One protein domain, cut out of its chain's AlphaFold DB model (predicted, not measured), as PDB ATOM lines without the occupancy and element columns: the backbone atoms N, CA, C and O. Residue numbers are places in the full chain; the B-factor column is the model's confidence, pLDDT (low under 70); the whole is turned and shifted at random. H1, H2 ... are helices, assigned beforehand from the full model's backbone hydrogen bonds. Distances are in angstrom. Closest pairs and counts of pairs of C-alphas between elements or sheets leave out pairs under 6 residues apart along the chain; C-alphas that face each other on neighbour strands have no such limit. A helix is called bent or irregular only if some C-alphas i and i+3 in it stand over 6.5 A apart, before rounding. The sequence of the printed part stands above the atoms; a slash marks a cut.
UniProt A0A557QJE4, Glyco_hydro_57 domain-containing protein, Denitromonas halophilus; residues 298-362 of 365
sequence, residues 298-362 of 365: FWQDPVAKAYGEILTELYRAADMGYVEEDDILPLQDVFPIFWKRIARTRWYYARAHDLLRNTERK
ATOM      1  N   PHE A 298     203.347 229.646 215.139       61.06
ATOM      2  CA  PHE A 298     202.545 228.442 215.326       61.06
ATOM      3  C   PHE A 298     202.821 227.742 216.663       61.06
ATOM      4  O   PHE A 298     201.897 227.364 217.383       61.06
ATOM      5  N   TRP A 299     204.099 227.623 217.040       60.16
ATOM      6  CA  TRP A 299     204.518 226.970 218.278       60.16
ATOM      7  C   TRP A 299     204.155 227.764 219.524       60.16
ATOM      8  O   TRP A 299     204.443 227.307 220.625       60.16
ATOM      9  N   GLN A 300     203.564 228.949 219.388       71.38
ATOM     10  CA  GLN A 300     203.073 229.732 220.512       71.38
ATOM     11  C   GLN A 300     201.553 229.659 220.674       71.38
ATOM     12  O   GLN A 300     201.063 230.053 221.733       71.38
ATOM     13  N   ASP A 301     200.814 229.093 219.712       76.62
ATOM     14  CA  ASP A 301     199.359 228.953 219.807       76.62
ATOM     15  C   ASP A 301     198.971 227.897 220.872       76.62
ATOM     16  O   ASP A 301     199.327 226.720 220.744       76.62
ATOM     17  N   PRO A 302     198.232 228.269 221.938       81.00
ATOM     18  CA  PRO A 302     197.831 227.330 222.986       81.00
ATOM     19  C   PRO A 302     196.943 226.182 222.489       81.00
ATOM     20  O   PRO A 302     197.012 225.081 223.033       81.00
ATOM     21  N   VAL A 303     196.118 226.417 221.463       78.12
ATOM     22  CA  VAL A 303     195.240 225.392 220.876       78.12
ATOM     23  C   VAL A 303     196.081 224.368 220.123       78.12
ATOM     24  O   VAL A 303     195.879 223.167 220.296       78.12
ATOM     25  N   ALA A 304     197.072 224.837 219.357       78.88
ATOM     26  CA  ALA A 304     198.032 223.981 218.666       78.88
ATOM     27  C   ALA A 304     198.805 223.087 219.641       78.88
ATOM     28  O   ALA A 304     198.881 221.876 219.436       78.88
ATOM     29  N   LYS A 305     199.317 223.670 220.735       82.75
ATOM     30  CA  LYS A 305     200.024 222.931 221.794       82.75
ATOM     31  C   LYS A 305     199.144 221.850 222.412       82.75
ATOM     32  O   LYS A 305     199.536 220.687 222.431       82.75
ATOM     33  N   ALA A 306     197.938 222.218 222.845       85.38
ATOM     34  CA  ALA A 306     197.004 221.277 223.458       85.38
ATOM     35  C   ALA A 306     196.623 220.136 222.500       85.38
ATOM     36  O   ALA A 306     196.515 218.983 222.913       85.38
ATOM     37  N   TYR A 307     196.441 220.428 221.210       87.62
ATOM     38  CA  TYR A 307     196.167 219.387 220.221       87.62
ATOM     39  C   TYR A 307     197.371 218.458 220.001       87.62
ATOM     40  O   TYR A 307     197.207 217.242 219.931       87.62
ATOM     41  N   GLY A 308     198.588 219.010 219.968       88.12
ATOM     42  CA  GLY A 308     199.823 218.227 219.887       88.12
ATOM     43  C   GLY A 308     200.026 217.285 221.081       88.12
ATOM     44  O   GLY A 308     200.463 216.147 220.904       88.12
ATOM     45  N   GLU A 309     199.651 217.710 222.290       89.56
ATOM     46  CA  GLU A 309     199.658 216.853 223.485       89.56
ATOM     47  C   GLU A 309     198.675 215.681 223.345       89.56
ATOM     48  O   GLU A 309     199.044 214.535 223.598       89.56
ATOM     49  N   ILE A 310     197.459 215.939 222.851       92.12
ATOM     50  CA  ILE A 310     196.459 214.892 222.586       92.12
ATOM     51  C   ILE A 310     196.984 213.873 221.568       92.12
ATOM     52  O   ILE A 310     196.877 212.666 221.796       92.12
ATOM     53  N   LEU A 311     197.580 214.333 220.463       92.88
ATOM     54  CA  LEU A 311     198.188 213.444 219.468       92.88
ATOM     55  C   LEU A 311     199.330 212.621 220.069       92.88
ATOM     56  O   LEU A 311     199.440 211.430 219.787       92.88
ATOM     57  N   THR A 312     200.140 213.220 220.942       92.94
ATOM     58  CA  THR A 312     201.224 212.515 221.637       92.94
ATOM     59  C   THR A 312     200.696 211.373 222.503       92.94
ATOM     60  O   THR A 312     201.247 210.273 222.463       92.94
ATOM     61  N   GLU A 313     199.611 211.591 223.249       94.38
ATOM     62  CA  GLU A 313     198.975 210.521 224.027       94.38
ATOM     63  C   GLU A 313     198.383 209.428 223.130       94.38
ATOM     64  O   GLU A 313     198.531 208.243 223.430       94.38
ATOM     65  N   LEU A 314     197.778 209.793 221.995       95.25
ATOM     66  CA  LEU A 314     197.284 208.819 221.019       95.25
ATOM     67  C   LEU A 314     198.415 207.968 220.434       95.25
ATOM     68  O   LEU A 314     198.259 206.753 220.319       95.25
ATOM     69  N   TYR A 315     199.570 208.562 220.125       94.94
ATOM     70  CA  TYR A 315     200.734 207.810 219.654       94.94
ATOM     71  C   TYR A 315     201.227 206.808 220.695       94.94
ATOM     72  O   TYR A 315     201.453 205.649 220.349       94.94
ATOM     73  N   ARG A 316     201.314 207.208 221.971       93.69
ATOM     74  CA  ARG A 316     201.672 206.288 223.063       93.69
ATOM     75  C   ARG A 316     200.645 205.176 223.227       93.69
ATOM     76  O   ARG A 316     201.008 204.026 223.455       93.69
ATOM     77  N   ALA A 317     199.361 205.505 223.122       93.44
ATOM     78  CA  ALA A 317     198.301 204.515 223.194       93.44
ATOM     79  C   ALA A 317     198.374 203.508 222.037       93.44
ATOM     80  O   ALA A 317     198.144 202.320 222.263       93.44
ATOM     81  N   ALA A 318     198.739 203.953 220.833       94.12
ATOM     82  CA  ALA A 318     198.988 203.067 219.702       94.12
ATOM     83  C   ALA A 318     200.227 202.185 219.907       94.12
ATOM     84  O   ALA A 318     200.148 200.983 219.677       94.12
ATOM     85  N   ASP A 319     201.321 202.736 220.444       93.12
ATOM     86  CA  ASP A 319     202.519 201.956 220.798       93.12
ATOM     87  C   ASP A 319     202.215 200.837 221.812       93.12
ATOM     88  O   ASP A 319     202.852 199.786 221.801       93.12
ATOM     89  N   MET A 320     201.215 201.042 222.675       92.38
ATOM     90  CA  MET A 320     200.734 200.047 223.640       92.38
ATOM     91  C   MET A 320     199.633 199.117 223.088       92.38
ATOM     92  O   MET A 320     199.112 198.286 223.832       92.38
ATOM     93  N   GLY A 321     199.236 199.247 221.817       91.31
ATOM     94  CA  GLY A 321     198.167 198.445 221.201       91.31
ATOM     95  C   GLY A 321     196.747 198.799 221.672       91.31
ATOM     96  O   GLY A 321     195.793 198.034 221.488       91.31
ATOM     97  N   TYR A 322     196.565 199.956 222.311       91.56
ATOM     98  CA  TYR A 322     195.250 200.406 222.766       91.56
ATOM     99  C   TYR A 322     194.452 201.124 221.676       91.56
ATOM    100  O   TYR A 322     193.221 201.073 221.722       91.56
ATOM    101  N   VAL A 323     195.121 201.724 220.692       93.44
ATOM    102  CA  VAL A 323     194.514 202.413 219.544       93.44
ATOM    103  C   VAL A 323     195.154 201.890 218.263       93.44
ATOM    104  O   VAL A 323     196.366 201.715 218.218       93.44
ATOM    105  N   GLU A 324     194.354 201.653 217.226       93.94
ATOM    106  CA  GLU A 324     194.893 201.317 215.909       93.94
ATOM    107  C   GLU A 324     195.499 202.567 215.267       93.94
ATOM    108  O   GLU A 324     194.888 203.634 215.255       93.94
ATOM    109  N   GLU A 325     196.693 202.451 214.693       92.75
ATOM    110  CA  GLU A 325     197.362 203.598 214.068       92.75
ATOM    111  C   GLU A 325     196.532 204.231 212.934       92.75
ATOM    112  O   GLU A 325     196.566 205.450 212.762       92.75
ATOM    113  N   ASP A 326     195.754 203.430 212.192       93.56
ATOM    114  CA  ASP A 326     194.872 203.922 211.121       93.56
ATOM    115  C   ASP A 326     193.774 204.858 211.640       93.56
ATOM    116  O   ASP A 326     193.378 205.788 210.938       93.56
ATOM    117  N   ASP A 327     193.321 204.674 212.883       94.94
ATOM    118  CA  ASP A 327     192.329 205.560 213.497       94.94
ATOM    119  C   ASP A 327     192.903 206.947 213.825       94.94
ATOM    120  O   ASP A 327     192.141 207.908 213.976       94.94
ATOM    121  N   ILE A 328     194.232 207.063 213.934       95.50
ATOM    122  CA  ILE A 328     194.939 208.306 214.265       95.50
ATOM    123  C   ILE A 328     195.230 209.129 213.008       95.50
ATOM    124  O   ILE A 328     195.268 210.355 213.088       95.50
ATOM    125  N   LEU A 329     195.403 208.498 211.843       95.69
ATOM    126  CA  LEU A 329     195.818 209.184 210.611       95.69
ATOM    127  C   LEU A 329     194.956 210.401 210.236       95.69
ATOM    128  O   LEU A 329     195.543 211.433 209.909       95.69
ATOM    129  N   PRO A 330     193.611 210.364 210.334       95.25
ATOM    130  CA  PRO A 330     192.790 211.540 210.051       95.25
ATOM    131  C   PRO A 330     193.030 212.696 211.024       95.25
ATOM    132  O   PRO A 330     192.760 213.837 210.682       95.25
ATOM    133  N   LEU A 331     193.513 212.426 212.240       94.38
ATOM    134  CA  LEU A 331     193.770 213.434 213.277       94.38
ATOM    135  C   LEU A 331     195.118 214.142 213.103       94.38
ATOM    136  O   LEU A 331     195.384 215.139 213.762       94.38
ATOM    137  N   GLN A 332     195.973 213.643 212.213       92.94
ATOM    138  CA  GLN A 332     197.261 214.263 211.886       92.94
ATOM    139  C   GLN A 332     197.136 215.454 210.943       92.94
ATOM    140  O   GLN A 332     198.132 216.112 210.637       92.94
ATOM    141  N   ASP A 333     195.918 215.689 210.468       89.62
ATOM    142  CA  ASP A 333     195.597 216.762 209.560       89.62
ATOM    143  C   ASP A 333     196.017 218.130 210.146       89.62
ATOM    144  O   ASP A 333     195.914 218.362 211.352       89.62
ATOM    145  N   VAL A 334     196.498 219.050 209.309       83.25
ATOM    146  CA  VAL A 334     196.877 220.419 209.694       83.25
ATOM    147  C   VAL A 334     195.669 221.314 209.973       83.25
ATOM    148  O   VAL A 334     195.776 222.292 210.720       83.25
ATOM    149  N   PHE A 335     194.497 221.008 209.407       78.88
ATOM    150  CA  PHE A 335     193.302 221.856 209.525       78.88
ATOM    151  C   PHE A 335     192.848 222.205 210.958       78.88
ATOM    152  O   PHE A 335     192.437 223.354 211.146       78.88
ATOM    153  N   PRO A 336     192.923 221.324 211.981       74.44
ATOM    154  CA  PRO A 336     192.603 221.683 213.365       74.44
ATOM    155  C   PRO A 336     193.424 222.873 213.864       74.44
ATOM    156  O   PRO A 336     192.967 223.602 214.744       74.44
ATOM    157  N   ILE A 337     194.621 223.051 213.301       71.56
ATOM    158  CA  ILE A 337     195.637 223.946 213.822       71.56
ATOM    159  C   ILE A 337     195.776 225.221 212.986       71.56
ATOM    160  O   ILE A 337     195.869 226.314 213.541       71.56
ATOM    161  N   PHE A 338     195.708 225.107 211.658       68.75
ATOM    162  CA  PHE A 338     195.857 226.253 210.753       68.75
ATOM    163  C   PHE A 338     194.523 226.918 210.382       68.75
ATOM    164  O   PHE A 338     194.470 228.127 210.164       68.75
ATOM    165  N   TRP A 339     193.417 226.169 210.353       66.56
ATOM    166  CA  TRP A 339     192.139 226.654 209.825       66.56
ATOM    167  C   TRP A 339     191.072 226.673 210.917       66.56
ATOM    168  O   TRP A 339     190.306 225.728 211.112       66.56
ATOM    169  N   LYS A 340     191.000 227.804 211.627       56.69
ATOM    170  CA  LYS A 340     190.185 228.025 212.836       56.69
ATOM    171  C   LYS A 340     188.675 228.153 212.564       56.69
ATOM    172  O   LYS A 340     188.035 229.112 212.994       56.69
ATOM    173  N   ARG A 341     188.058 227.191 211.867       72.25
ATOM    174  CA  ARG A 341     186.590 227.063 211.812       72.25
ATOM    175  C   ARG A 341     186.115 226.146 212.936       72.25
ATOM    176  O   ARG A 341     186.312 224.936 212.873       72.25
ATOM    177  N   ILE A 342     185.410 226.727 213.912       72.62
ATOM    178  CA  ILE A 342     184.920 226.063 215.139       72.62
ATOM    179  C   ILE A 342     184.305 224.680 214.871       72.62
ATOM    180  O   ILE A 342     184.576 223.735 215.609       72.62
ATOM    181  N   ALA A 343     183.483 224.543 213.826       75.50
ATOM    182  CA  ALA A 343     182.820 223.280 213.498       75.50
ATOM    183  C   ALA A 343     183.807 222.161 213.117       75.50
ATOM    184  O   ALA A 343     183.670 221.044 213.611       75.50
ATOM    185  N   ARG A 344     184.825 222.468 212.300       82.00
ATOM    186  CA  ARG A 344     185.853 221.498 211.888       82.00
ATOM    187  C   ARG A 344     186.718 221.111 213.077       82.00
ATOM    188  O   ARG A 344     186.870 219.932 213.361       82.00
ATOM    189  N   THR A 345     187.193 222.099 213.836       82.75
ATOM    190  CA  THR A 345     187.982 221.868 215.053       82.75
ATOM    191  C   THR A 345     187.255 220.916 216.011       82.75
ATOM    192  O   THR A 345     187.844 219.941 216.467       82.75
ATOM    193  N   ARG A 346     185.949 221.107 216.250       87.31
ATOM    194  CA  ARG A 346     185.154 220.210 217.112       87.31
ATOM    195  C   ARG A 346     185.167 218.751 216.664       87.31
ATOM    196  O   ARG A 346     185.223 217.886 217.532       87.31
ATOM    197  N   TRP A 347     185.126 218.477 215.360       91.75
ATOM    198  CA  TRP A 347     185.174 217.107 214.844       91.75
ATOM    199  C   TRP A 347     186.464 216.397 215.273       91.75
ATOM    200  O   TRP A 347     186.408 215.307 215.840       91.75
ATOM    201  N   TYR A 348     187.609 217.061 215.104       92.31
ATOM    202  CA  TYR A 348     188.918 216.510 215.457       92.31
ATOM    203  C   TYR A 348     189.061 216.240 216.953       92.31
ATOM    204  O   TYR A 348     189.495 215.157 217.342       92.31
ATOM    205  N   TYR A 349     188.661 217.192 217.802       91.06
ATOM    206  CA  TYR A 349     188.715 217.002 219.254       91.06
ATOM    207  C   TYR A 349     187.741 215.922 219.733       91.06
ATOM    208  O   TYR A 349     188.112 215.119 220.585       91.06
ATOM    209  N   ALA A 350     186.523 215.865 219.183       92.31
ATOM    210  CA  ALA A 350     185.555 214.827 219.533       92.31
ATOM    211  C   ALA A 350     186.084 213.434 219.170       92.31
ATOM    212  O   ALA A 350     186.100 212.542 220.014       92.31
ATOM    213  N   ARG A 351     186.608 213.271 217.949       94.50
ATOM    214  CA  ARG A 351     187.182 212.003 217.487       94.50
ATOM    215  C   ARG A 351     188.399 211.587 218.315       94.50
ATOM    216  O   ARG A 351     188.473 210.433 218.728       94.50
ATOM    217  N   ALA A 352     189.319 212.509 218.597       93.75
ATOM    218  CA  ALA A 352     190.485 212.230 219.436       93.75
ATOM    219  C   ALA A 352     190.083 211.811 220.861       93.75
ATOM    220  O   ALA A 352     190.606 210.838 221.405       93.75
ATOM    221  N   HIS A 353     189.109 212.507 221.446       92.94
ATOM    222  CA  HIS A 353     188.578 212.192 222.767       92.94
ATOM    223  C   HIS A 353     187.894 210.816 222.811       92.94
ATOM    224  O   HIS A 353     188.094 210.065 223.766       92.94
ATOM    225  N   ASP A 354     187.133 210.448 221.779       93.94
ATOM    226  CA  ASP A 354     186.499 209.129 221.694       93.94
ATOM    227  C   ASP A 354     187.531 207.995 221.629       93.94
ATOM    228  O   ASP A 354     187.366 206.976 222.307       93.94
ATOM    229  N   LEU A 355     188.625 208.181 220.880       94.25
ATOM    230  CA  LEU A 355     189.729 207.218 220.848       94.25
ATOM    231  C   LEU A 355     190.376 207.068 222.227       94.25
ATOM    232  O   LEU A 355     190.516 205.943 222.705       94.25
ATOM    233  N   LEU A 356     190.686 208.176 222.908       90.88
ATOM    234  CA  LEU A 356     191.293 208.140 224.242       90.88
ATOM    235  C   LEU A 356     190.380 207.474 225.281       90.88
ATOM    236  O   LEU A 356     190.836 206.607 226.027       90.88
ATOM    237  N   ARG A 357     189.076 207.768 225.292       88.88
ATOM    238  CA  ARG A 357     188.125 207.107 226.206       88.88
ATOM    239  C   ARG A 357     188.043 205.597 226.009       88.88
ATOM    240  O   ARG A 357     187.778 204.865 226.962       88.88
ATOM    241  N   ASN A 358     188.250 205.119 224.786       80.31
ATOM    242  CA  ASN A 358     188.278 203.687 224.510       80.31
ATOM    243  C   ASN A 358     189.548 203.013 225.050       80.31
ATOM    244  O   ASN A 358     189.503 201.823 225.363       80.31
ATOM    245  N   THR A 359     190.642 203.758 225.242       81.06
ATOM    246  CA  THR A 359     191.868 203.233 225.868       81.06
ATOM    247  C   THR A 359     191.692 202.995 227.365       81.06
ATOM    248  O   THR A 359     192.081 201.943 227.859       81.06
ATOM    249  N   GLU A 360     191.011 203.901 228.077       73.31
ATOM    250  CA  GLU A 360     190.725 203.777 229.517       73.31
ATOM    251  C   GLU A 360     189.857 202.555 229.859       73.31
ATOM    252  O   GLU A 360     189.860 202.074 230.991       73.31
ATOM    253  N   ARG A 361     189.105 202.045 228.878       64.69
ATOM    254  CA  ARG A 361     188.238 200.869 229.023       64.69
ATOM    255  C   ARG A 361     188.960 199.546 228.782       64.69
ATOM    256  O   ARG A 361     188.400 198.502 229.116       64.69
ATOM    257  N   LYS A 362     190.164 199.558 228.199       62.72
ATOM    258  CA  LYS A 362     190.969 198.346 228.009       62.72
ATOM    259  C   LYS A 362     191.721 198.049 229.318       62.72
ATOM    260  O   LYS A 362     192.358 198.953 229.859       62.72
TER     261      LYS A 362
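Overview. This is residues 298 to 362 of the 365 residues of the protein "Glyco_hydro_57 domain-containing protein" of Denitromonas halophilus (UniProt A0A557QJE4). This is a small bundle of three legs: two long helices, H1 and H4, run side by side the same way, and the chain comes back between them in sequence along a third leg made of H2 and then the very short H3. Seen along its length, H1, H4 and H2 stand at the corners of a triangle, and H3 packs on H1 and H4 near the ends where those two begin. The printed part has 65 residues with four named helices, in the order H1, H2, H3, H4, and no named strand; the class is all helix. The whole is compact, with a radius of gyration of the C-alphas of 11.8 A and spans of 33 by 22 by 18 A.

Along the chain. Begin at Phe 298 and go on to C-alpha 302 at (197.831, 227.330, 222.986), where H1 begins; it covers residues 302 to 319 and is 25.9 A long. After it, find H2 at residues 325 to 332, 10.9 A long. H2 is irregular, but only just: C-alphas 327 and 330 are 6.9 A apart. Next comes H3, residues 335 to 338, 5.2 A long. Then find C-alpha 342 at (184.920, 226.063, 215.139); from there H4, the longest helix by residues, runs 27.1 A to C-alpha 360 at (190.725, 203.777, 229.517).

Arrangement. Start with H1 and H4, the two hubs, each touching three other helices. They touch each other, closest at the C-alphas of Leu 314 and Leu 356, 6.8 A apart. They run the same way at a shallow tilt of 33 degrees, only just short of steep. H1 and H2 form a helical hairpin, opposite ways at a shallow tilt of 10 degrees. H1 touches H2 with residues 311 to 318 alone; the closest C-alphas are those of Ala 318 and Glu 325, 5.9 A apart. H4 touches H2 with residues 348 to 355 alone, closest at the C-alphas of Tyr 348 and Leu 331, 6.1 A; these two run opposite ways at a shallow tilt of 29 degrees. H3 touches residues 303 to 307 of H1 alone, with the C-alphas of Ala 304 and Ile 337 closest at 5.4 A. H3 touches residues 344 to 348 of H4 alone, with the C-alphas of Pro 336 and Thr 345 closest at 4.9 A. H2 and H3 are apart. Every O i to N i+4 pair is within hydrogen-bond range in H1 and H4, and 2 of 4 are in H2; H3 is too short for such a pair.

Size, cuts and confidence. The two C-alphas farthest apart are those of Phe 298 and Lys 362, the first and last printed, at 34.7 A. The printed part has no cut, and the links H1 to H2, H2 to H3 and H3 to H4 are tight. The mean pLDDT of the printed part is 85.2; look for values under 70 at residues 298 to 299, 338 to 340 and 361 to 362.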